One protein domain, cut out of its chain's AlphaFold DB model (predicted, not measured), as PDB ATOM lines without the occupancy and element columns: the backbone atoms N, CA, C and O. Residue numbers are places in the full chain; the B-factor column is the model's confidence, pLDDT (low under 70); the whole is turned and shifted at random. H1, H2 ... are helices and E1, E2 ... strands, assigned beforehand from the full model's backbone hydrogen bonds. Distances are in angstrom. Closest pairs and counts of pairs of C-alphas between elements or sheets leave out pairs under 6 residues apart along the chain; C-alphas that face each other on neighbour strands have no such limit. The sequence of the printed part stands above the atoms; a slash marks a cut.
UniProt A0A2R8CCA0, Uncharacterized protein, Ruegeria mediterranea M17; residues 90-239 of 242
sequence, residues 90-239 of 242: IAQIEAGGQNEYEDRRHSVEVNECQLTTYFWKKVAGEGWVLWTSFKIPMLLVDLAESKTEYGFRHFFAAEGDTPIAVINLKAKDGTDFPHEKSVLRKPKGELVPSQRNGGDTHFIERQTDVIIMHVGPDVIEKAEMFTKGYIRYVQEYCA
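This is residues 90 to 239 of the 242 residues of an uncharacterized protein of Ruegeria mediterranea M17 (UniProt A0A2R8CCA0). A twisted six-strand sheet and a smaller sheet of E5, E8, E9 and E12 stand partly face to face as a sandwich with crossed strands, and the long helix H3, with the short H1 packed on it, runs along one side next to both. The small hairpin of E6 and E7 makes one end of the longest axis and H2 the other. The printed part has 150 residues, with three named helices and twelve named strands in the order H1, E1 to E10, H2, E11, E12, H3. The larger sheet, in the order E1 E2 E3 E4 E10 E11, is antiparallel, and the class is mixed, helices and strands. The whole is compact, radius of gyration of the C-alphas 15.7 A, spanning 46 by 38 by 27 A.

Start at H1, residues 90 to 97, which is on the larger sheet at a height of 4.9 A, over none of its strands. Next E1, 99 to 101, E2, 104 to 111, E3, 114 to 123, and E4, 127 to 137, form a meander, each strand the antiparallel neighbour of the one before; look for N 99 and O 106 at 3.0 A, N 107 and O 118 at 3.1 A, and N 117 and O 134 at 2.9 A. E5, 141 to 143, runs on at 17 degrees into E6, 146 to 148, which forms a hairpin with E7, 151 to 153. E8, 156 to 158, forms a hairpin with E9, 164 to 171, with N 156 and O 166 at 2.9 A. E5 and E8 lie on one side of E9, and E12, 209 to 215, on the other, with N 167 and O 212 at 2.9 A. E10, 177 to 182, is beside E4, with N 133 and O 180 at 2.9 A, and E11, 202 to 207, is an edge strand. H2, 196 to 199, is on neither sheet. The sandwich's facing parts are 9.9 A centre to centre, their strands at 47 degrees. H3, 219 to 238, is on both sheets, along E9 at 1 degree on the local plane, with closest C-alphas Ala 165 and Ile 220 at 5.7 A. It touches H1, closest C-alphas Gly 96 and Phe 226 at 4.3 A, opposite ways at a shallow tilt of 34 degrees, only just short of steep. In H1 and H3 every O i to N i+4 pair is within hydrogen-bond range; H2 is too short for one.

Find C-alpha 90 at (13.960, -40.661, -22.993), where H1 begins. E4 runs 30.5 A from C-alpha 127 at (-2.386, -34.527, -46.774); E3 measures 28.6 A. H3 runs 26.3 A to C-alpha 238 at (15.665, -52.373, -19.480).

The farthest C-alphas, Glu 149 and Gly 198, are 49.4 A apart. The printed part has no cut; the one long link is E10 to H2, residues 183 to 195. Mean pLDDT of the printed part is 93.5; no printed residue is under 70.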
ATOM      1  N   ILE A  90      15.168 -40.588 -22.158       97.56
ATOM      2  CA  ILE A  90      13.960 -40.661 -22.993       97.56
ATOM      3  C   ILE A  90      13.898 -39.445 -23.920       97.56
ATOM      4  O   ILE A  90      13.836 -39.613 -25.135       97.56
ATOM      5  N   ALA A  91      14.028 -38.234 -23.371       97.19
ATOM      6  CA  ALA A  91      14.003 -37.006 -24.160       97.19
ATOM      7  C   ALA A  91      15.117 -36.968 -25.221       97.19
ATOM      8  O   ALA A  91      14.884 -36.520 -26.342       97.19
ATOM      9  N   GLN A  92      16.313 -37.473 -24.904       97.56
ATOM     10  CA  GLN A  92      17.409 -37.598 -25.866       97.56
ATOM     11  C   GLN A  92      17.061 -38.559 -27.013       97.56
ATOM     12  O   GLN A  92      17.327 -38.245 -28.174       97.56
ATOM     13  N   ILE A  93      16.481 -39.725 -26.710       98.12
ATOM     14  CA  ILE A  93      16.060 -40.699 -27.728       98.12
ATOM     15  C   ILE A  93      14.969 -40.095 -28.611       98.12
ATOM     16  O   ILE A  93      15.052 -40.186 -29.833       98.12
ATOM     17  N   GLU A  94      13.970 -39.452 -28.014       98.19
ATOM     18  CA  GLU A  94      12.853 -38.846 -28.738       98.19
ATOM     19  C   GLU A  94      13.310 -37.692 -29.636       98.19
ATOM     20  O   GLU A  94      12.986 -37.674 -30.826       98.19
ATOM     21  N   ALA A  95      14.157 -36.798 -29.118       97.31
ATOM     22  CA  ALA A  95      14.751 -35.711 -29.891       97.31
ATOM     23  C   ALA A  95      15.647 -36.229 -31.027       97.31
ATOM     24  O   ALA A  95      15.571 -35.735 -32.153       97.31
ATOM     25  N   GLY A  96      16.465 -37.252 -30.753       97.06
ATOM     26  CA  GLY A  96      17.310 -37.895 -31.756       97.06
ATOM     27  C   GLY A  96      16.501 -38.640 -32.818       97.06
ATOM     28  O   GLY A  96      16.900 -38.677 -33.974       97.06
ATOM     29  N   GLY A  97      15.348 -39.210 -32.460       95.88
ATOM     30  CA  GLY A  97      14.462 -39.927 -33.379       95.88
ATOM     31  C   GLY A  97      13.556 -39.020 -34.213       95.88
ATOM     32  O   GLY A  97      12.973 -39.491 -35.195       95.88
ATOM     33  N   GLN A  98      13.453 -37.734 -33.864       96.62
ATOM     34  CA  GLN A  98      12.601 -36.766 -34.544       96.62
ATOM     35  C   GLN A  98      13.282 -36.124 -35.762       96.62
ATOM     36  O   GLN A  98      14.318 -35.453 -35.678       96.62
ATOM     37  N   ASN A  99      12.633 -36.230 -36.920       96.88
ATOM     38  CA  ASN A  99      13.079 -35.595 -38.157       96.88
ATOM     39  C   ASN A  99      11.874 -35.147 -38.986       96.88
ATOM     40  O   ASN A  99      10.943 -35.913 -39.193       96.88
ATOM     41  N   GLU A 100      11.889 -33.911 -39.469       96.31
ATOM     42  CA  GLU A 100      10.888 -33.390 -40.395       96.31
ATOM     43  C   GLU A 100      11.621 -32.739 -41.560       96.31
ATOM     44  O   GLU A 100      12.451 -31.854 -41.352       96.31
ATOM     45  N   TYR A 101      11.337 -33.207 -42.772       95.81
ATOM     46  CA  TYR A 101      11.962 -32.710 -43.989       95.81
ATOM     47  C   TYR A 101      11.013 -32.892 -45.175       95.81
ATOM     48  O   TYR A 101      10.572 -34.007 -45.455       95.81
ATOM     49  N   GLU A 102      10.694 -31.788 -45.854       94.62
ATOM     50  CA  GLU A 102       9.822 -31.724 -47.037       94.62
ATOM     51  C   GLU A 102       8.488 -32.488 -46.892       94.62
ATOM     52  O   GLU A 102       7.512 -31.966 -46.345       94.62
ATOM     53  N   ASP A 103       8.425 -33.714 -47.418       94.75
ATOM     54  CA  ASP A 103       7.243 -34.572 -47.482       94.75
ATOM     55  C   ASP A 103       7.218 -35.660 -46.397       94.75
ATOM     56  O   ASP A 103       6.377 -36.564 -46.448       94.75
ATOM     57  N   ARG A 104       8.125 -35.594 -45.414       95.31
ATOM     58  CA  ARG A 104       8.360 -36.646 -44.417       95.31
ATOM     59  C   ARG A 104       8.439 -36.100 -43.004       95.31
ATOM     60  O   ARG A 104       9.079 -35.085 -42.746       95.31
ATOM     61  N   ARG A 105       7.830 -36.836 -42.075       96.31
ATOM     62  CA  ARG A 105       7.980 -36.640 -40.631       96.31
ATOM     63  C   ARG A 105       8.232 -37.979 -39.971       96.31
ATOM     64  O   ARG A 105       7.510 -38.937 -40.224       96.31
ATOM     65  N   HIS A 106       9.215 -38.020 -39.101       96.94
ATOM     66  CA  HIS A 106       9.506 -39.120 -38.211       96.94
ATOM     67  C   HIS A 106       9.454 -38.614 -36.780       96.94
ATOM     68  O   HIS A 106       9.964 -37.536 -36.471       96.94
ATOM     69  N   SER A 107       8.859 -39.417 -35.911       97.12
ATOM     70  CA  SER A 107       9.006 -39.276 -34.473       97.12
ATOM     71  C   SER A 107       9.132 -40.651 -33.841       97.12
ATOM     72  O   SER A 107       8.798 -41.682 -34.442       97.12
ATOM     73  N   VAL A 108       9.625 -40.652 -32.616       97.75
ATOM     74  CA  VAL A 108       9.659 -41.831 -31.768       97.75
ATOM     75  C   VAL A 108       9.143 -41.442 -30.393       97.75
ATOM     76  O   VAL A 108       9.262 -40.287 -29.995       97.75
ATOM     77  N   GLU A 109       8.572 -42.409 -29.695       98.00
ATOM     78  CA  GLU A 109       8.114 -42.282 -28.315       98.00
ATOM     79  C   GLU A 109       8.687 -43.452 -27.521       98.00
ATOM     80  O   GLU A 109       8.625 -44.603 -27.976       98.00
ATOM     81  N   VAL A 110       9.230 -43.175 -26.339       97.44
ATOM     82  CA  VAL A 110       9.701 -44.214 -25.418       97.44
ATOM     83  C   VAL A 110       8.727 -44.311 -24.253       97.44
ATOM     84  O   VAL A 110       8.592 -43.391 -23.451       97.44
ATOM     85  N   ASN A 111       8.069 -45.461 -24.129       95.50
ATOM     86  CA  ASN A 111       7.247 -45.785 -22.972       95.50
ATOM     87  C   ASN A 111       7.833 -47.014 -22.278       95.50
ATOM     88  O   ASN A 111       7.791 -48.123 -22.809       95.50
ATOM     89  N   GLU A 112       8.418 -46.795 -21.102       92.75
ATOM     90  CA  GLU A 112       9.178 -47.802 -20.366       92.75
ATOM     91  C   GLU A 112      10.239 -48.478 -21.245       92.75
ATOM     92  O   GLU A 112      11.188 -47.810 -21.634       92.75
ATOM     93  N   CYS A 113      10.106 -49.769 -21.548       95.12
ATOM     94  CA  CYS A 113      11.022 -50.520 -22.413       95.12
ATOM     95  C   CYS A 113      10.412 -50.837 -23.784       95.12
ATOM     96  O   CYS A 113      10.812 -51.798 -24.445       95.12
ATOM     97  N   GLN A 114       9.442 -50.029 -24.212       96.50
ATOM     98  CA  GLN A 114       8.836 -50.079 -25.532       96.50
ATOM     99  C   GLN A 114       9.147 -48.792 -26.301       96.50
ATOM    100  O   GLN A 114       8.791 -47.693 -25.877       96.50
ATOM    101  N   LEU A 115       9.752 -48.944 -27.477       97.38
ATOM    102  CA  LEU A 115       9.909 -47.877 -28.456       97.38
ATOM    103  C   LEU A 115       8.746 -47.951 -29.446       97.38
ATOM    104  O   LEU A 115       8.497 -49.003 -30.042       97.38
ATOM    105  N   THR A 116       8.052 -46.837 -29.645       97.38
ATOM    106  CA  THR A 116       7.084 -46.692 -30.734       97.38
ATOM    107  C   THR A 116       7.641 -45.724 -31.761       97.38
ATOM    108  O   THR A 116       8.036 -44.619 -31.410       97.38
ATOM    109  N   THR A 117       7.700 -46.131 -33.025       97.44
ATOM    110  CA  THR A 117       8.131 -45.255 -34.119       97.44
ATOM    111  C   THR A 117       6.933 -44.873 -34.964       97.44
ATOM    112  O   THR A 117       6.029 -45.685 -35.174       97.44
ATOM    113  N   TYR A 118       6.942 -43.651 -35.479       97.38
ATOM    114  CA  TYR A 118       5.928 -43.159 -36.391       97.38
ATOM    115  C   TYR A 118       6.601 -42.501 -37.586       97.38
ATOM    116  O   TYR A 118       7.571 -41.752 -37.452       97.38
ATOM    117  N   PHE A 119       6.072 -42.782 -38.769       97.50
ATOM    118  CA  PHE A 119       6.468 -42.137 -40.006       97.50
ATOM    119  C   PHE A 119       5.233 -41.603 -40.705       97.50
ATOM    120  O   PHE A 119       4.370 -42.381 -41.114       97.50
ATOM    121  N   TRP A 120       5.172 -40.293 -40.899       97.62
ATOM    122  CA  TRP A 120       4.165 -39.657 -41.729       97.62
ATOM    123  C   TRP A 120       4.755 -39.253 -43.065       97.62
ATOM    124  O   TRP A 120       5.871 -38.736 -43.154       97.62
ATOM    125  N   LYS A 121       3.946 -39.442 -44.100       96.75
ATOM    126  CA  LYS A 121       4.245 -39.008 -45.454       96.75
ATOM    127  C   LYS A 121       3.171 -38.038 -45.919       96.75
ATOM    128  O   LYS A 121       1.981 -38.283 -45.714       96.75
ATOM    129  N   LYS A 122       3.581 -36.959 -46.578       96.69
ATOM    130  CA  LYS A 122       2.667 -36.061 -47.276       96.69
ATOM    131  C   LYS A 122       2.251 -36.705 -48.600       96.69
ATOM    132  O   LYS A 122       3.074 -36.929 -49.483       96.69
ATOM    133  N   VAL A 123       0.974 -37.038 -48.727       95.25
ATOM    134  CA  VAL A 123       0.384 -37.691 -49.899       95.25
ATOM    135  C   VAL A 123      -0.529 -36.691 -50.607       95.25
ATOM    136  O   VAL A 123      -1.365 -36.039 -49.982       95.25
ATOM    137  N   ALA A 124      -0.351 -36.536 -51.920       94.00
ATOM    138  CA  ALA A 124      -1.183 -35.645 -52.722       94.00
ATOM    139  C   ALA A 124      -2.659 -36.069 -52.634       94.00
ATOM    140  O   ALA A 124      -2.970 -37.243 -52.800       94.00
ATOM    141  N   GLY A 125      -3.552 -35.118 -52.353       94.62
ATOM    142  CA  GLY A 125      -4.986 -35.371 -52.158       94.62
ATOM    143  C   GLY A 125      -5.389 -35.803 -50.740       94.62
ATOM    144  O   GLY A 125      -6.507 -35.511 -50.340       94.62
ATOM    145  N   GLU A 126      -4.483 -36.396 -49.959       92.94
ATOM    146  CA  GLU A 126      -4.772 -36.933 -48.611       92.94
ATOM    147  C   GLU A 126      -4.149 -36.095 -47.476       92.94
ATOM    148  O   GLU A 126      -4.567 -36.161 -46.323       92.94
ATOM    149  N   GLY A 127      -3.125 -35.291 -47.779       95.44
ATOM    150  CA  GLY A 127      -2.386 -34.527 -46.774       95.44
ATOM    151  C   GLY A 127      -1.365 -35.384 -46.020       95.44
ATOM    152  O   GLY A 127      -0.668 -36.200 -46.621       95.44
ATOM    153  N   TRP A 128      -1.205 -35.159 -44.715       96.44
ATOM    154  CA  TRP A 128      -0.271 -35.927 -43.885       96.44
ATOM    155  C   TRP A 128      -0.904 -37.245 -43.444       96.44
ATOM    156  O   TRP A 128      -1.809 -37.259 -42.615       96.44
ATOM    157  N   VAL A 129      -0.382 -38.354 -43.959       96.25
ATOM    158  CA  VAL A 129      -0.855 -39.701 -43.633       96.25
ATOM    159  C   VAL A 129       0.181 -40.390 -42.759       96.25
ATOM    160  O   VAL A 129       1.365 -40.383 -43.100       96.25
ATOM    161  N   LEU A 130      -0.250 -41.018 -41.659       96.56
ATOM    162  CA  LEU A 130       0.599 -41.961 -40.929       96.56
ATOM    163  C   LEU A 130       0.895 -43.134 -41.867       96.56
ATOM    164  O   LEU A 130       0.036 -43.944 -42.182       96.56
ATOM    165  N   TRP A 131       2.106 -43.180 -42.396       96.56
ATOM    166  CA  TRP A 131       2.480 -44.110 -43.448       96.56
ATOM    167  C   TRP A 131       2.907 -45.465 -42.885       96.56
ATOM    168  O   TRP A 131       2.643 -46.513 -43.485       96.56
ATOM    169  N   THR A 132       3.583 -45.452 -41.737       95.62
ATOM    170  CA  THR A 132       3.871 -46.644 -40.933       95.62
ATOM    171  C   THR A 132       4.112 -46.283 -39.471       95.62
ATOM    172  O   THR A 132       4.565 -45.177 -39.170       95.62
ATOM    173  N   SER A 133       3.838 -47.230 -38.575       96.69
ATOM    174  CA  SER A 133       4.338 -47.224 -37.206       96.69
ATOM    175  C   SER A 133       4.749 -48.617 -36.739       96.69
ATOM    176  O   SER A 133       4.147 -49.622 -37.125       96.69
ATOM    177  N   PHE A 134       5.743 -48.674 -35.857       96.00
ATOM    178  CA  PHE A 134       6.188 -49.907 -35.207       96.00
ATOM    179  C   PHE A 134       6.079 -49.774 -33.696       96.00
ATOM    180  O   PHE A 134       6.347 -48.706 -33.157       96.00
ATOM    181  N   LYS A 135       5.747 -50.873 -33.017       94.81
ATOM    182  CA  LYS A 135       5.856 -50.998 -31.557       94.81
ATOM    183  C   LYS A 135       6.847 -52.104 -31.238       94.81
ATOM    184  O   LYS A 135       6.624 -53.250 -31.626       94.81
ATOM    185  N   ILE A 136       7.934 -51.751 -30.562       94.62
ATOM    186  CA  ILE A 136       9.109 -52.608 -30.430       94.62
ATOM    187  C   ILE A 136       9.525 -52.682 -28.958       94.62
ATOM    188  O   ILE A 136       9.844 -51.650 -28.365       94.62
ATOM    189  N   PRO A 137       9.576 -53.878 -28.357       95.06
ATOM    190  CA  PRO A 137      10.281 -54.095 -27.101       95.06
ATOM    191  C   PRO A 137      11.780 -53.845 -27.296       95.06
ATOM    192  O   PRO A 137      12.442 -54.548 -28.058       95.06
ATOM    193  N   MET A 138      12.327 -52.856 -26.593       95.19
ATOM    194  CA  MET A 138      13.689 -52.369 -26.834       95.19
ATOM    195  C   MET A 138      14.777 -53.422 -26.544       95.19
ATOM    196  O   MET A 138      15.862 -53.373 -27.115       95.19
ATOM    197  N   LEU A 139      14.484 -54.411 -25.691       94.06
ATOM    198  CA  LEU A 139      15.391 -55.526 -25.377       94.06
ATOM    199  C   LEU A 139      15.463 -56.607 -26.456       94.06
ATOM    200  O   LEU A 139      16.392 -57.420 -26.443       94.06
ATOM    201  N   LEU A 140      14.473 -56.658 -27.348       94.44
ATOM    202  CA  LEU A 140      14.351 -57.697 -28.372       94.44
ATOM    203  C   LEU A 140      14.903 -57.254 -29.725       94.44
ATOM    204  O   LEU A 140      14.723 -57.965 -30.711       94.44
ATOM    205  N   VAL A 141      15.581 -56.107 -29.776       93.75
ATOM    206  CA  VAL A 141      16.227 -55.614 -30.989       93.75
ATOM    207  C   VAL A 141      17.679 -55.250 -30.765       93.75
ATOM    208  O   VAL A 141      18.049 -54.729 -29.715       93.75
ATOM    209  N   ASP A 142      18.467 -55.479 -31.805       93.25
ATOM    210  CA  ASP A 142      19.850 -55.053 -31.917       93.25
ATOM    211  C   ASP A 142      19.949 -53.932 -32.958       93.25
ATOM    212  O   ASP A 142      19.289 -53.951 -34.002       93.25
ATOM    213  N   LEU A 143      20.782 -52.930 -32.685       94.06
ATOM    214  CA  LEU A 143      21.084 -51.891 -33.664       94.06
ATOM    215  C   LEU A 143      22.086 -52.429 -34.684       94.06
ATOM    216  O   LEU A 143      23.194 -52.825 -34.322       94.06
ATOM    217  N   ALA A 144      21.719 -52.404 -35.963       92.31
ATOM    218  CA  ALA A 144      22.608 -52.839 -37.027       92.31
ATOM    219  C   ALA A 144      23.861 -51.955 -37.090       92.31
ATOM    220  O   ALA A 144      23.787 -50.726 -37.079       92.31
ATOM    221  N   GLU A 145      25.015 -52.598 -37.223       91.62
ATOM    222  CA  GLU A 145      26.293 -51.912 -37.356       91.62
ATOM    223  C   GLU A 145      26.644 -51.662 -38.823       91.62
ATOM    224  O   GLU A 145      26.452 -52.506 -39.700       91.62
ATOM    225  N   SER A 146      27.197 -50.486 -39.081       87.88
ATOM    226  CA  SER A 146      27.767 -50.070 -40.357       87.88
ATOM    227  C   SER A 146      29.258 -49.816 -40.172       87.88
ATOM    228  O   SER A 146      29.669 -49.092 -39.263       87.88
ATOM    229  N   LYS A 147      30.082 -50.416 -41.036       88.25
ATOM    230  CA  LYS A 147      31.533 -50.209 -41.030       88.25
ATOM    231  C   LYS A 147      31.869 -48.817 -41.570       88.25
ATOM    232  O   LYS A 147      31.342 -48.400 -42.596       88.25
ATOM    233  N   THR A 148      32.790 -48.138 -40.903       85.94
ATOM    234  CA  THR A 148      33.333 -46.822 -41.261       85.94
ATOM    235  C   THR A 148      34.861 -46.866 -41.259       85.94
ATOM    236  O   THR A 148      35.458 -47.858 -40.833       85.94
ATOM    237  N   GLU A 149      35.509 -45.794 -41.715       83.44
ATOM    238  CA  GLU A 149      36.971 -45.645 -41.644       83.44
ATOM    239  C   GLU A 149      37.494 -45.690 -40.196       83.44
ATOM    240  O   GLU A 149      38.550 -46.259 -39.932       83.44
ATOM    241  N   TYR A 150      36.713 -45.168 -39.245       82.94
ATOM    242  CA  TYR A 150      37.097 -45.020 -37.836       82.94
ATOM    243  C   TYR A 150      36.558 -46.133 -36.920       82.94
ATOM    244  O   TYR A 150      36.661 -46.025 -35.700       82.94
ATOM    245  N   GLY A 151      35.961 -47.195 -37.478       87.69
ATOM    246  CA  GLY A 151      35.350 -48.289 -36.712       87.69
ATOM    247  C   GLY A 151      33.917 -48.588 -37.145       87.69
ATOM    248  O   GLY A 151      33.604 -48.522 -38.331       87.69
ATOM    249  N   PHE A 152      33.035 -48.914 -36.202       86.38
ATOM    250  CA  PHE A 152      31.625 -49.215 -36.469       86.38
ATOM    251  C   PHE A 152      30.710 -48.116 -35.925       86.38
ATOM    252  O   PHE A 152      30.998 -47.503 -34.899       86.38
ATOM    253  N   ARG A 153      29.598 -47.871 -36.619       91.00
ATOM    254  CA  ARG A 153      28.495 -47.012 -36.161       91.00
ATOM    255  C   ARG A 153      27.196 -47.804 -36.179       91.00
ATOM    256  O   ARG A 153      27.004 -48.640 -37.050       91.00
ATOM    257  N   HIS A 154      26.270 -47.485 -35.283       95.06
ATOM    258  CA  HIS A 154      24.946 -48.124 -35.206       95.06
ATOM    259  C   HIS A 154      23.909 -47.528 -36.177       95.06
ATOM    260  O   HIS A 154      22.699 -47.641 -35.979       95.06
ATOM    261  N   PHE A 155      24.387 -46.835 -37.209       95.38
ATOM    262  CA  PHE A 155      23.585 -46.250 -38.271       95.38
ATOM    263  C   PHE A 155      24.439 -46.105 -39.533       95.38
ATOM    264  O   PHE A 155      25.663 -45.957 -39.465       95.38
ATOM    265  N   PHE A 156      23.779 -46.132 -40.683       94.19
ATOM    266  CA  PHE A 156      24.366 -45.743 -41.957       94.19
ATOM    267  C   PHE A 156      24.184 -44.236 -42.156       94.19
ATOM    268  O   PHE A 156      23.133 -43.697 -41.814       94.19
ATOM    269  N   ALA A 157      25.174 -43.567 -42.740       93.88
ATOM    270  CA  ALA A 157      25.079 -42.163 -43.114       93.88
ATOM    271  C   ALA A 157      25.637 -41.943 -44.519       93.88
ATOM    272  O   ALA A 157      26.622 -42.575 -44.906       93.88
ATOM    273  N   ALA A 158      25.011 -41.030 -45.253       92.44
ATOM    274  CA  ALA A 158      25.494 -40.537 -46.530       92.44
ATOM    275  C   ALA A 158      25.480 -39.007 -46.511       92.44
ATOM    276  O   ALA A 158      24.437 -38.387 -46.287       92.44
ATOM    277  N   GLU A 159      26.649 -38.423 -46.753       86.06
ATOM    278  CA  GLU A 159      26.821 -36.989 -46.959       86.06
ATOM    279  C   GLU A 159      26.627 -36.674 -48.451       86.06
ATOM    280  O   GLU A 159      27.063 -37.427 -49.324       86.06
ATOM    281  N   GLY A 160      25.917 -35.591 -48.751       87.62
ATOM    282  CA  GLY A 160      25.572 -35.163 -50.105       87.62
ATOM    283  C   GLY A 160      24.671 -33.930 -50.062       87.62
ATOM    284  O   GLY A 160      24.447 -33.376 -48.985       87.62
ATOM    285  N   ASP A 161      24.117 -33.533 -51.211       89.19
ATOM    286  CA  ASP A 161      23.231 -32.356 -51.319       89.19
ATOM    287  C   ASP A 161      22.024 -32.436 -50.373       89.19
ATOM    288  O   ASP A 161      21.515 -31.427 -49.888       89.19
ATOM    289  N   THR A 162      21.572 -33.654 -50.080       92.94
ATOM    290  CA  THR A 162      20.590 -33.933 -49.036       92.94
ATOM    291  C   THR A 162      21.140 -35.045 -48.149       92.94
ATOM    292  O   THR A 162      21.084 -36.211 -48.546       92.94
ATOM    293  N   PRO A 163      21.692 -34.712 -46.968       95.81
ATOM    294  CA  PRO A 163      22.234 -35.713 -46.063       95.81
ATOM    295  C   PRO A 163      21.157 -36.694 -45.598       95.81
ATOM    296  O   PRO A 163      19.986 -36.336 -45.425       95.81
ATOM    297  N   ILE A 164      21.560 -37.949 -45.403       96.19
ATOM    298  CA  ILE A 164      20.678 -39.029 -44.954       96.19
ATOM    299  C   ILE A 164      21.364 -39.805 -43.836       96.19
ATOM    300  O   ILE A 164      22.540 -40.157 -43.947       96.19
ATOM    301  N   ALA A 165      20.598 -40.148 -42.804       96.88
ATOM    302  CA  ALA A 165      20.984 -41.135 -41.806       96.88
ATOM    303  C   ALA A 165      19.915 -42.231 -41.701       96.88
ATOM    304  O   ALA A 165      18.715 -41.960 -41.731       96.88
ATOM    305  N   VAL A 166      20.345 -43.487 -41.601       96.56
ATOM    306  CA  VAL A 166      19.463 -44.654 -41.522       96.56
ATOM    307  C   VAL A 166      19.851 -45.493 -40.318       96.56
ATOM    308  O   VAL A 166      20.931 -46.084 -40.276       96.56
ATOM    309  N   ILE A 167      18.940 -45.580 -39.358       97.38
ATOM    310  CA  ILE A 167      19.049 -46.455 -38.195       97.38
ATOM    311  C   ILE A 167      18.226 -47.704 -38.497       97.38
ATOM    312  O   ILE A 167      17.038 -47.610 -38.811       97.38
ATOM    313  N   ASN A 168      18.860 -48.871 -38.413       96.19
ATOM    314  CA  ASN A 168      18.184 -50.150 -38.602       96.19
ATOM    315  C   ASN A 168      18.173 -50.927 -37.281       96.19
ATOM    316  O   ASN A 168      19.228 -51.231 -36.726       96.19
ATOM    317  N   LEU A 169      16.975 -51.223 -36.790       95.81
ATOM    318  CA  LEU A 169      16.708 -52.029 -35.606       95.81
ATOM    319  C   LEU A 169      16.316 -53.429 -36.081       95.81
ATOM    320  O   LEU A 169      15.277 -53.601 -36.724       95.81
ATOM    321  N   LYS A 170      17.141 -54.422 -35.762       95.75
ATOM    322  CA  LYS A 170      16.929 -55.817 -36.141       95.75
ATOM    323  C   LYS A 170      16.362 -56.600 -34.977       95.75
ATOM    324  O   LYS A 170      16.915 -56.557 -33.886       95.75
ATOM    325  N   ALA A 171      15.285 -57.328 -35.214       95.44
ATOM    326  CA  ALA A 171      14.743 -58.300 -34.285       95.44
ATOM    327  C   ALA A 171      15.791 -59.363 -33.953       95.44
ATOM    328  O   ALA A 171      16.507 -59.837 -34.838       95.44
ATOM    329  N   LYS A 172      15.849 -59.761 -32.684       94.88
ATOM    330  CA  LYS A 172      16.604 -60.941 -32.267       94.88
ATOM    331  C   LYS A 172      15.984 -62.202 -32.862       94.88
ATOM    332  O   LYS A 172      14.780 -62.244 -33.133       94.88
ATOM    333  N   ASP A 173      16.800 -63.236 -33.029       92.81
ATOM    334  CA  ASP A 173      16.378 -64.504 -33.623       92.81
ATOM    335  C   ASP A 173      15.098 -65.052 -32.973       92.81
ATOM    336  O   ASP A 173      14.966 -65.122 -31.750       92.81
ATOM    337  N   GLY A 174      14.138 -65.439 -33.817       92.31
ATOM    338  CA  GLY A 174      12.841 -65.964 -33.380       92.31
ATOM    339  C   GLY A 174      11.842 -64.905 -32.904       92.31
ATOM    340  O   GLY A 174      10.786 -65.276 -32.393       92.31
ATOM    341  N   THR A 175      12.143 -63.613 -33.069       94.00
ATOM    342  CA  THR A 175      11.220 -62.517 -32.750       94.00
ATOM    343  C   THR A 175      10.859 -61.692 -33.977       94.00
ATOM    344  O   THR A 175      11.606 -61.601 -34.948       94.00
ATOM    345  N   ASP A 176       9.681 -61.084 -33.925       93.88
ATOM    346  CA  ASP A 176       9.161 -60.176 -34.937       93.88
ATOM    347  C   ASP A 176       8.142 -59.215 -34.297       93.88
ATOM    348  O   ASP A 176       7.571 -59.486 -33.229       93.88
ATOM    349  N   PHE A 177       7.908 -58.066 -34.932       91.94
ATOM    350  CA  PHE A 177       7.120 -56.972 -34.354       91.94
ATOM    351  C   PHE A 177       5.933 -56.592 -35.236       91.94
ATOM    352  O   PHE A 177       6.008 -56.725 -36.461       91.94
ATOM    353  N   PRO A 178       4.822 -56.119 -34.635       91.94
ATOM    354  CA  PRO A 178       3.723 -55.559 -35.403       91.94
ATOM    355  C   PRO A 178       4.178 -54.267 -36.098       91.94
ATOM    356  O   PRO A 178       4.595 -53.298 -35.463       91.94
ATOM    357  N   HIS A 179       4.068 -54.278 -37.418       94.12
ATOM    358  CA  HIS A 179       4.288 -53.168 -38.328       94.12
ATOM    359  C   HIS A 179       2.927 -52.703 -38.834       94.12
ATOM    360  O   HIS A 179       2.329 -53.320 -39.717       94.12
ATOM    361  N   GLU A 180       2.441 -51.604 -38.276       95.12
ATOM    362  CA  GLU A 180       1.217 -50.962 -38.731       95.12
ATOM    363  C   GLU A 180       1.510 -50.125 -39.983       95.12
ATOM    364  O   GLU A 180       2.447 -49.329 -40.010       95.12
ATOM    365  N   LYS A 181       0.724 -50.311 -41.042       95.12
ATOM    366  CA  LYS A 181       0.898 -49.687 -42.358       95.12
ATOM    367  C   LYS A 181      -0.405 -49.064 -42.823       95.12
ATOM    368  O   LYS A 181      -1.454 -49.674 -42.665       95.12
ATOM    369  N   SER A 182      -0.341 -47.896 -43.459       95.12
ATOM    370  CA  SER A 182      -1.516 -47.317 -44.127       95.12
ATOM    371  C   SER A 182      -2.025 -48.225 -45.251       95.12
ATOM    372  O   SER A 182      -1.213 -48.745 -46.018       95.12
ATOM    373  N   VAL A 183      -3.347 -48.340 -45.420       92.69
ATOM    374  CA  VAL A 183      -3.988 -49.045 -46.556       92.69
ATOM    375  C   VAL A 183      -3.654 -48.440 -47.922       92.69
ATOM    376  O   VAL A 183      -3.780 -49.108 -48.944       92.69
ATOM    377  N   LEU A 184      -3.156 -47.198 -47.955       92.31
ATOM    378  CA  LEU A 184      -2.619 -46.578 -49.171       92.31
ATOM    379  C   LEU A 184      -1.333 -47.269 -49.659       92.31
ATOM    380  O   LEU A 184      -0.889 -47.065 -50.792       92.31
ATOM    381  N   ARG A 185      -0.713 -48.105 -48.818       89.69
ATOM    382  CA  ARG A 185       0.356 -49.021 -49.214       89.69
ATOM    383  C   ARG A 185      -0.288 -50.281 -49.770       89.69
ATOM    384  O   ARG A 185      -1.118 -50.879 -49.102       89.69
ATOM    385  N   LYS A 186       0.152 -50.730 -50.950       82.44
ATOM    386  CA  LYS A 186      -0.269 -52.026 -51.506       82.44
ATOM    387  C   LYS A 186       0.061 -53.141 -50.494       82.44
ATOM    388  O   LYS A 186       1.256 -53.364 -50.263       82.44
ATOM    389  N   PRO A 187      -0.940 -53.804 -49.886       78.62
ATOM    390  CA  PRO A 187      -0.702 -54.871 -48.922       78.62
ATOM    391  C   PRO A 187      -0.019 -56.054 -49.600       78.62
ATOM    392  O   PRO A 187      -0.256 -56.332 -50.781       78.62
ATOM    393  N   LYS A 188       0.831 -56.760 -48.859       75.56
ATOM    394  CA  LYS A 188       1.371 -58.044 -49.304       75.56
ATOM    395  C   LYS A 188       0.573 -59.159 -48.633       75.56
ATOM    396  O   LYS A 188       0.789 -59.437 -47.463       75.56
ATOM    397  N   GLY A 189      -0.312 -59.808 -49.386       78.19
ATOM    398  CA  GLY A 189      -1.077 -60.958 -48.899       78.19
ATOM    399  C   GLY A 189      -2.340 -60.582 -48.123       78.19
ATOM    400  O   GLY A 189      -2.979 -59.573 -48.423       78.19
ATOM    401  N   GLU A 190      -2.720 -61.444 -47.180       79.25
ATOM    402  CA  GLU A 190      -3.933 -61.293 -46.375       79.25
ATOM    403  C   GLU A 190      -3.830 -60.091 -45.429       79.25
ATOM    404  O   GLU A 190      -2.810 -59.872 -44.772       79.25
ATOM    405  N   LEU A 191      -4.896 -59.293 -45.385       82.56
ATOM    406  CA  LEU A 191      -4.930 -58.044 -44.641       82.56
ATOM    407  C   LEU A 191      -5.450 -58.296 -43.225       82.56
ATOM    408  O   LEU A 191      -6.629 -58.575 -43.033       82.56
ATOM    409  N   VAL A 192      -4.575 -58.136 -42.233       91.56
ATOM    410  CA  VAL A 192      -4.981 -58.066 -40.825       91.56
ATOM    411  C   VAL A 192      -5.257 -56.599 -40.490       91.56
ATOM    412  O   VAL A 192      -4.309 -55.811 -40.479       91.56
ATOM    413  N   PRO A 193      -6.506 -56.177 -40.243       91.44
ATOM    414  CA  PRO A 193      -6.806 -54.775 -39.971       91.44
ATOM    415  C   PRO A 193      -6.188 -54.319 -38.641       91.44
ATOM    416  O   PRO A 193      -6.164 -55.056 -37.652       91.44
ATOM    417  N   SER A 194      -5.688 -53.083 -38.609       91.69
ATOM    418  CA  SER A 194      -5.325 -52.414 -37.356       91.69
ATOM    419  C   SER A 194      -6.591 -52.066 -36.568       91.69
ATOM    420  O   SER A 194      -7.666 -51.962 -37.130       91.69
ATOM    421  N   GLN A 195      -6.496 -51.827 -35.263       91.44
ATOM    422  CA  GLN A 195      -7.626 -51.276 -34.498       91.44
ATOM    423  C   GLN A 195      -7.768 -49.751 -34.671       91.44
ATOM    424  O   GLN A 195      -8.740 -49.144 -34.220       91.44
ATOM    425  N   ARG A 196      -6.796 -49.098 -35.320       89.00
ATOM    426  CA  ARG A 196      -6.800 -47.650 -35.535       89.00
ATOM    427  C   ARG A 196      -7.952 -47.226 -36.443       89.00
ATOM    428  O   ARG A 196      -8.090 -47.729 -37.558       89.00
ATOM    429  N   ASN A 197      -8.723 -46.235 -35.991       86.88
ATOM    430  CA  ASN A 197      -9.852 -45.655 -36.727       86.88
ATOM    431  C   ASN A 197     -10.837 -46.723 -37.244       86.88
ATOM    432  O   ASN A 197     -11.246 -46.669 -38.397       86.88
ATOM    433  N   GLY A 198     -11.152 -47.731 -36.424       83.94
ATOM    434  CA  GLY A 198     -12.075 -48.808 -36.805       83.94
ATOM    435  C   GLY A 198     -11.491 -49.865 -37.750       83.94
ATOM    436  O   GLY A 198     -12.181 -50.825 -38.067       83.94
ATOM    437  N   GLY A 199     -10.225 -49.724 -38.154       86.50
ATOM    438  CA  GLY A 199      -9.479 -50.705 -38.947       86.50
ATOM    439  C   GLY A 199      -9.504 -50.535 -40.454       86.50
ATOM    440  O   GLY A 199      -8.820 -51.273 -41.158       86.50
ATOM    441  N   ASP A 200     -10.162 -49.488 -40.941       88.12
ATOM    442  CA  ASP A 200     -10.263 -49.212 -42.378       88.12
ATOM    443  C   ASP A 200      -9.061 -48.434 -42.935       88.12
ATOM    444  O   ASP A 200      -8.881 -48.318 -44.144       88.12
ATOM    445  N   THR A 201      -8.224 -47.868 -42.061       91.25
ATOM    446  CA  THR A 201      -7.147 -46.949 -42.474       91.25
ATOM    447  C   THR A 201      -5.762 -47.582 -42.465       91.25
ATOM    448  O   THR A 201      -4.862 -47.108 -43.166       91.25
ATOM    449  N   HIS A 202      -5.567 -48.633 -41.666       94.94
ATOM    450  CA  HIS A 202      -4.274 -49.277 -41.476       94.94
ATOM    451  C   HIS A 202      -4.422 -50.787 -41.326       94.94
ATOM    452  O   HIS A 202      -5.425 -51.280 -40.818       94.94
ATOM    453  N   PHE A 203      -3.378 -51.513 -41.700       94.12
ATOM    454  CA  PHE A 203      -3.258 -52.951 -41.522       94.12
ATOM    455  C   PHE A 203      -1.949 -53.304 -40.817       94.12
ATOM    456  O   PHE A 203      -1.018 -52.499 -40.774       94.12
ATOM    457  N   ILE A 204      -1.884 -54.502 -40.250       93.75
ATOM    458  CA  ILE A 204      -0.728 -55.026 -39.533       93.75
ATOM    459  C   ILE A 204      -0.022 -56.057 -40.407       93.75
ATOM    460  O   ILE A 204      -0.627 -57.006 -40.896       93.75
ATOM    461  N   GLU A 205       1.287 -55.896 -40.546       92.44
ATOM    462  CA  GLU A 205       2.196 -56.956 -40.966       92.44
ATOM    463  C   GLU A 205       3.176 -57.266 -39.837       92.44
ATOM    464  O   GLU A 205       3.379 -56.464 -38.929       92.44
ATOM    465  N   ARG A 206       3.825 -58.424 -39.901       92.00
ATOM    466  CA  ARG A 206       4.934 -58.762 -39.011       92.00
ATOM    467  C   ARG A 206       6.261 -58.496 -39.721       92.00
ATOM    468  O   ARG A 206       6.379 -58.758 -40.918       92.00
ATOM    469  N   GLN A 207       7.240 -57.935 -39.017       93.00
ATOM    470  CA  GLN A 207       8.572 -57.657 -39.566       93.00
ATOM    471  C   GLN A 207       9.671 -57.950 -38.552       93.00
ATOM    472  O   GLN A 207       9.484 -57.763 -37.349       93.00
ATOM    473  N   THR A 208      10.831 -58.332 -39.075       94.62
ATOM    474  CA  THR A 208      12.079 -58.523 -38.329       94.62
ATOM    475  C   THR A 208      12.991 -57.302 -38.379       94.62
ATOM    476  O   THR A 208      13.917 -57.210 -37.590       94.62
ATOM    477  N   ASP A 209      12.749 -56.356 -39.284       93.62
ATOM    478  CA  ASP A 209      13.589 -55.173 -39.457       93.62
ATOM    479  C   ASP A 209      12.739 -53.904 -39.365       93.62
ATOM    480  O   ASP A 209      11.677 -53.795 -39.993       93.62
ATOM    481  N   VAL A 210      13.225 -52.925 -38.603       92.94
ATOM    482  CA  VAL A 210      12.618 -51.599 -38.486       92.94
ATOM    483  C   VAL A 210      13.620 -50.533 -38.883       92.94
ATOM    484  O   VAL A 210      14.717 -50.449 -38.341       92.94
ATOM    485  N   ILE A 211      13.211 -49.676 -39.815       93.38
ATOM    486  CA  ILE A 211      14.045 -48.601 -40.341       93.38
ATOM    487  C   ILE A 211      13.510 -47.258 -39.853       93.38
ATOM    488  O   ILE A 211      12.353 -46.916 -40.105       93.38
ATOM    489  N   ILE A 212      14.381 -46.481 -39.214       95.31
ATOM    490  CA  ILE A 212      14.180 -45.055 -38.955       95.31
ATOM    491  C   ILE A 212      15.116 -44.311 -39.906       95.31
ATOM    492  O   ILE A 212      16.333 -44.484 -39.852       95.31
ATOM    493  N   MET A 213      14.543 -43.523 -40.812       95.56
ATOM    494  CA  MET A 213      15.296 -42.774 -41.811       95.56
ATOM    495  C   MET A 213      15.150 -41.285 -41.535       95.56
ATOM    496  O   MET A 213      14.042 -40.762 -41.487       95.56
ATOM    497  N   HIS A 214      16.273 -40.595 -41.405       96.75
ATOM    498  CA  HIS A 214      16.325 -39.149 -41.290       96.75
ATOM    499  C   HIS A 214      16.892 -38.555 -42.571       96.75
ATOM    500  O   HIS A 214      17.840 -39.092 -43.144       96.75
ATOM    501  N   VAL A 215      16.295 -37.456 -43.022       96.25
ATOM    502  CA  VAL A 215      16.691 -36.732 -44.235       96.25
ATOM    503  C   VAL A 215      16.837 -35.246 -43.905       96.25
ATOM    504  O   VAL A 215      16.054 -34.716 -43.113       96.25
ATOM    505  N   GLY A 216      17.838 -34.587 -44.485       95.06
ATOM    506  CA  GLY A 216      18.057 -33.146 -44.352       95.06
ATOM    507  C   GLY A 216      19.271 -32.776 -43.489       95.06
ATOM    508  O   GLY A 216      20.158 -33.604 -43.288       95.06
ATOM    509  N   PRO A 217      19.352 -31.523 -43.009       93.62
ATOM    510  CA  PRO A 217      20.473 -31.066 -42.189       93.62
ATOM    511  C   PRO A 217      20.493 -31.743 -40.811       93.62
ATOM    512  O   PRO A 217      19.453 -32.148 -40.285       93.62
ATOM    513  N   ASP A 218      21.692 -31.853 -40.236       93.88
ATOM    514  CA  ASP A 218      21.964 -32.328 -38.867       93.88
ATOM    515  C   ASP A 218      21.495 -33.768 -38.557       93.88
ATOM    516  O   ASP A 218      21.351 -34.180 -37.400       93.88
ATOM    517  N   VAL A 219      21.193 -34.565 -39.587       96.25
ATOM    518  CA  VAL A 219      20.635 -35.917 -39.408       96.25
ATOM    519  C   VAL A 219      21.646 -36.926 -38.881       96.25
ATOM    520  O   VAL A 219      21.255 -37.915 -38.262       96.25
ATOM    521  N   ILE A 220      22.938 -36.687 -39.100       95.19
ATOM    522  CA  ILE A 220      24.013 -37.561 -38.625       95.19
ATOM    523  C   ILE A 220      24.131 -37.430 -37.104       95.19
ATOM    524  O   ILE A 220      24.130 -38.436 -36.395       95.19
ATOM    525  N   GLU A 221      24.143 -36.197 -36.602       95.56
ATOM    526  CA  GLU A 221      24.170 -35.859 -35.182       95.56
ATOM    527  C   GLU A 221      22.917 -36.385 -34.475       95.56
ATOM    528  O   GLU A 221      23.005 -36.941 -33.379       95.56
ATOM    529  N   LYS A 222      21.747 -36.275 -35.118       96.69
ATOM    530  CA  LYS A 222      20.493 -36.847 -34.606       96.69
ATOM    531  C   LYS A 222      20.538 -38.367 -34.509       96.69
ATOM    532  O   LYS A 222      20.181 -38.918 -33.468       96.69
ATOM    533  N   ALA A 223      21.019 -39.050 -35.547       96.88
ATOM    534  CA  ALA A 223      21.142 -40.504 -35.525       96.88
ATOM    535  C   ALA A 223      22.161 -40.984 -34.479       96.88
ATOM    536  O   ALA A 223      21.936 -41.983 -33.788       96.88
ATOM    537  N   GLU A 224      23.257 -40.249 -34.298       96.19
ATOM    538  CA  GLU A 224      24.227 -40.517 -33.241       96.19
ATOM    539  C   GLU A 224      23.624 -40.298 -31.844       96.19
ATOM    540  O   GLU A 224      23.768 -41.153 -30.966       96.19
ATOM    541  N   MET A 225      22.894 -39.198 -31.645       97.25
ATOM    542  CA  MET A 225      22.182 -38.899 -30.402       97.25
ATOM    543  C   MET A 225      21.170 -39.996 -30.054       97.25
ATOM    544  O   MET A 225      21.163 -40.471 -28.913       97.25
ATOM    545  N   PHE A 226      20.366 -40.421 -31.036       97.88
ATOM    546  CA  PHE A 226      19.390 -41.500 -30.895       97.88
ATOM    547  C   PHE A 226      20.070 -42.807 -30.491       97.88
ATOM    548  O   PHE A 226      19.713 -43.397 -29.478       97.88
ATOM    549  N   THR A 227      21.062 -43.263 -31.263       97.00
ATOM    550  CA  THR A 227      21.680 -44.584 -31.055       97.00
ATOM    551  C   THR A 227      22.428 -44.664 -29.727       97.00
ATOM    552  O   THR A 227      22.272 -45.648 -29.004       97.00
ATOM    553  N   LYS A 228      23.162 -43.612 -29.340       96.31
ATOM    554  CA  LYS A 228      23.818 -43.541 -28.024       96.31
ATOM    555  C   LYS A 228      22.806 -43.531 -26.879       96.31
ATOM    556  O   LYS A 228      22.985 -44.268 -25.910       96.31
ATOM    557  N   GLY A 229      21.748 -42.723 -26.997       96.56
ATOM    558  CA  GLY A 229      20.680 -42.653 -25.997       96.56
ATOM    559  C   GLY A 229      19.971 -43.996 -25.839       96.56
ATOM    560  O   GLY A 229      19.806 -44.477 -24.723       96.56
ATOM    561  N   TYR A 230      19.642 -44.640 -26.962       96.94
ATOM    562  CA  TYR A 230      18.988 -45.943 -27.013       96.94
ATOM    563  C   TYR A 230      19.805 -47.014 -26.288       96.94
ATOM    564  O   TYR A 230      19.290 -47.678 -25.393       96.94
ATOM    565  N   ILE A 231      21.087 -47.163 -26.644       95.38
ATOM    566  CA  ILE A 231      21.971 -48.182 -26.057       95.38
ATOM    567  C   ILE A 231      22.082 -47.981 -24.548       95.38
ATOM    568  O   ILE A 231      21.876 -48.928 -23.788       95.38
ATOM    569  N   ARG A 232      22.357 -46.743 -24.118       95.06
ATOM    570  CA  ARG A 232      22.494 -46.411 -22.700       95.06
ATOM    571  C   ARG A 232      21.199 -46.688 -21.936       95.06
ATOM    572  O   ARG A 232      21.231 -47.352 -20.906       95.06
ATOM    573  N   TYR A 233      20.057 -46.261 -22.473       95.50
ATOM    574  CA  TYR A 233      18.759 -46.481 -21.840       95.50
ATOM    575  C   TYR A 233      18.424 -47.971 -21.699       95.50
ATOM    576  O   TYR A 233      17.992 -48.411 -20.636       95.50
ATOM    577  N   VAL A 234      18.662 -48.770 -22.744       94.94
ATOM    578  CA  VAL A 234      18.425 -50.218 -22.692       94.94
ATOM    579  C   VAL A 234      19.312 -50.886 -21.642       94.94
ATOM    580  O   VAL A 234      18.815 -51.695 -20.859       94.94
ATOM    581  N   GLN A 235      20.599 -50.537 -21.600       92.88
ATOM    582  CA  GLN A 235      21.556 -51.094 -20.641       92.88
ATOM    583  C   GLN A 235      21.215 -50.731 -19.192       92.88
ATOM    584  O   GLN A 235      21.290 -51.593 -18.319       92.88
ATOM    585  N   GLU A 236      20.832 -49.482 -18.932       92.25
ATOM    586  CA  GLU A 236      20.596 -48.984 -17.573       92.25
ATOM    587  C   GLU A 236      19.197 -49.329 -17.043       92.25
ATOM    588  O   GLU A 236      19.058 -49.670 -15.869       92.25
ATOM    589  N   TYR A 237      18.164 -49.280 -17.892       91.81
ATOM    590  CA  TYR A 237      16.766 -49.302 -17.438       91.81
ATOM    591  C   TYR A 237      15.937 -50.483 -17.940       91.81
ATOM    592  O   TYR A 237      14.866 -50.725 -17.388       91.81
ATOM    593  N   CYS A 238      16.406 -51.228 -18.947       90.81
ATOM    594  CA  CYS A 238      15.665 -52.373 -19.480       90.81
ATOM    595  C   CYS A 238      16.347 -53.716 -19.204       90.81
ATOM    596  O   CYS A 238      15.673 -54.702 -18.929       90.81
ATOM    597  N   ALA A 239      17.679 -53.784 -19.236       80.25
ATOM    598  CA  ALA A 239      18.406 -55.051 -19.116       80.25
ATOM    599  C   ALA A 239      18.304 -55.716 -17.725       80.25
ATOM    600  O   ALA A 239      18.614 -56.899 -17.601       80.25
TER     601      ALA A 239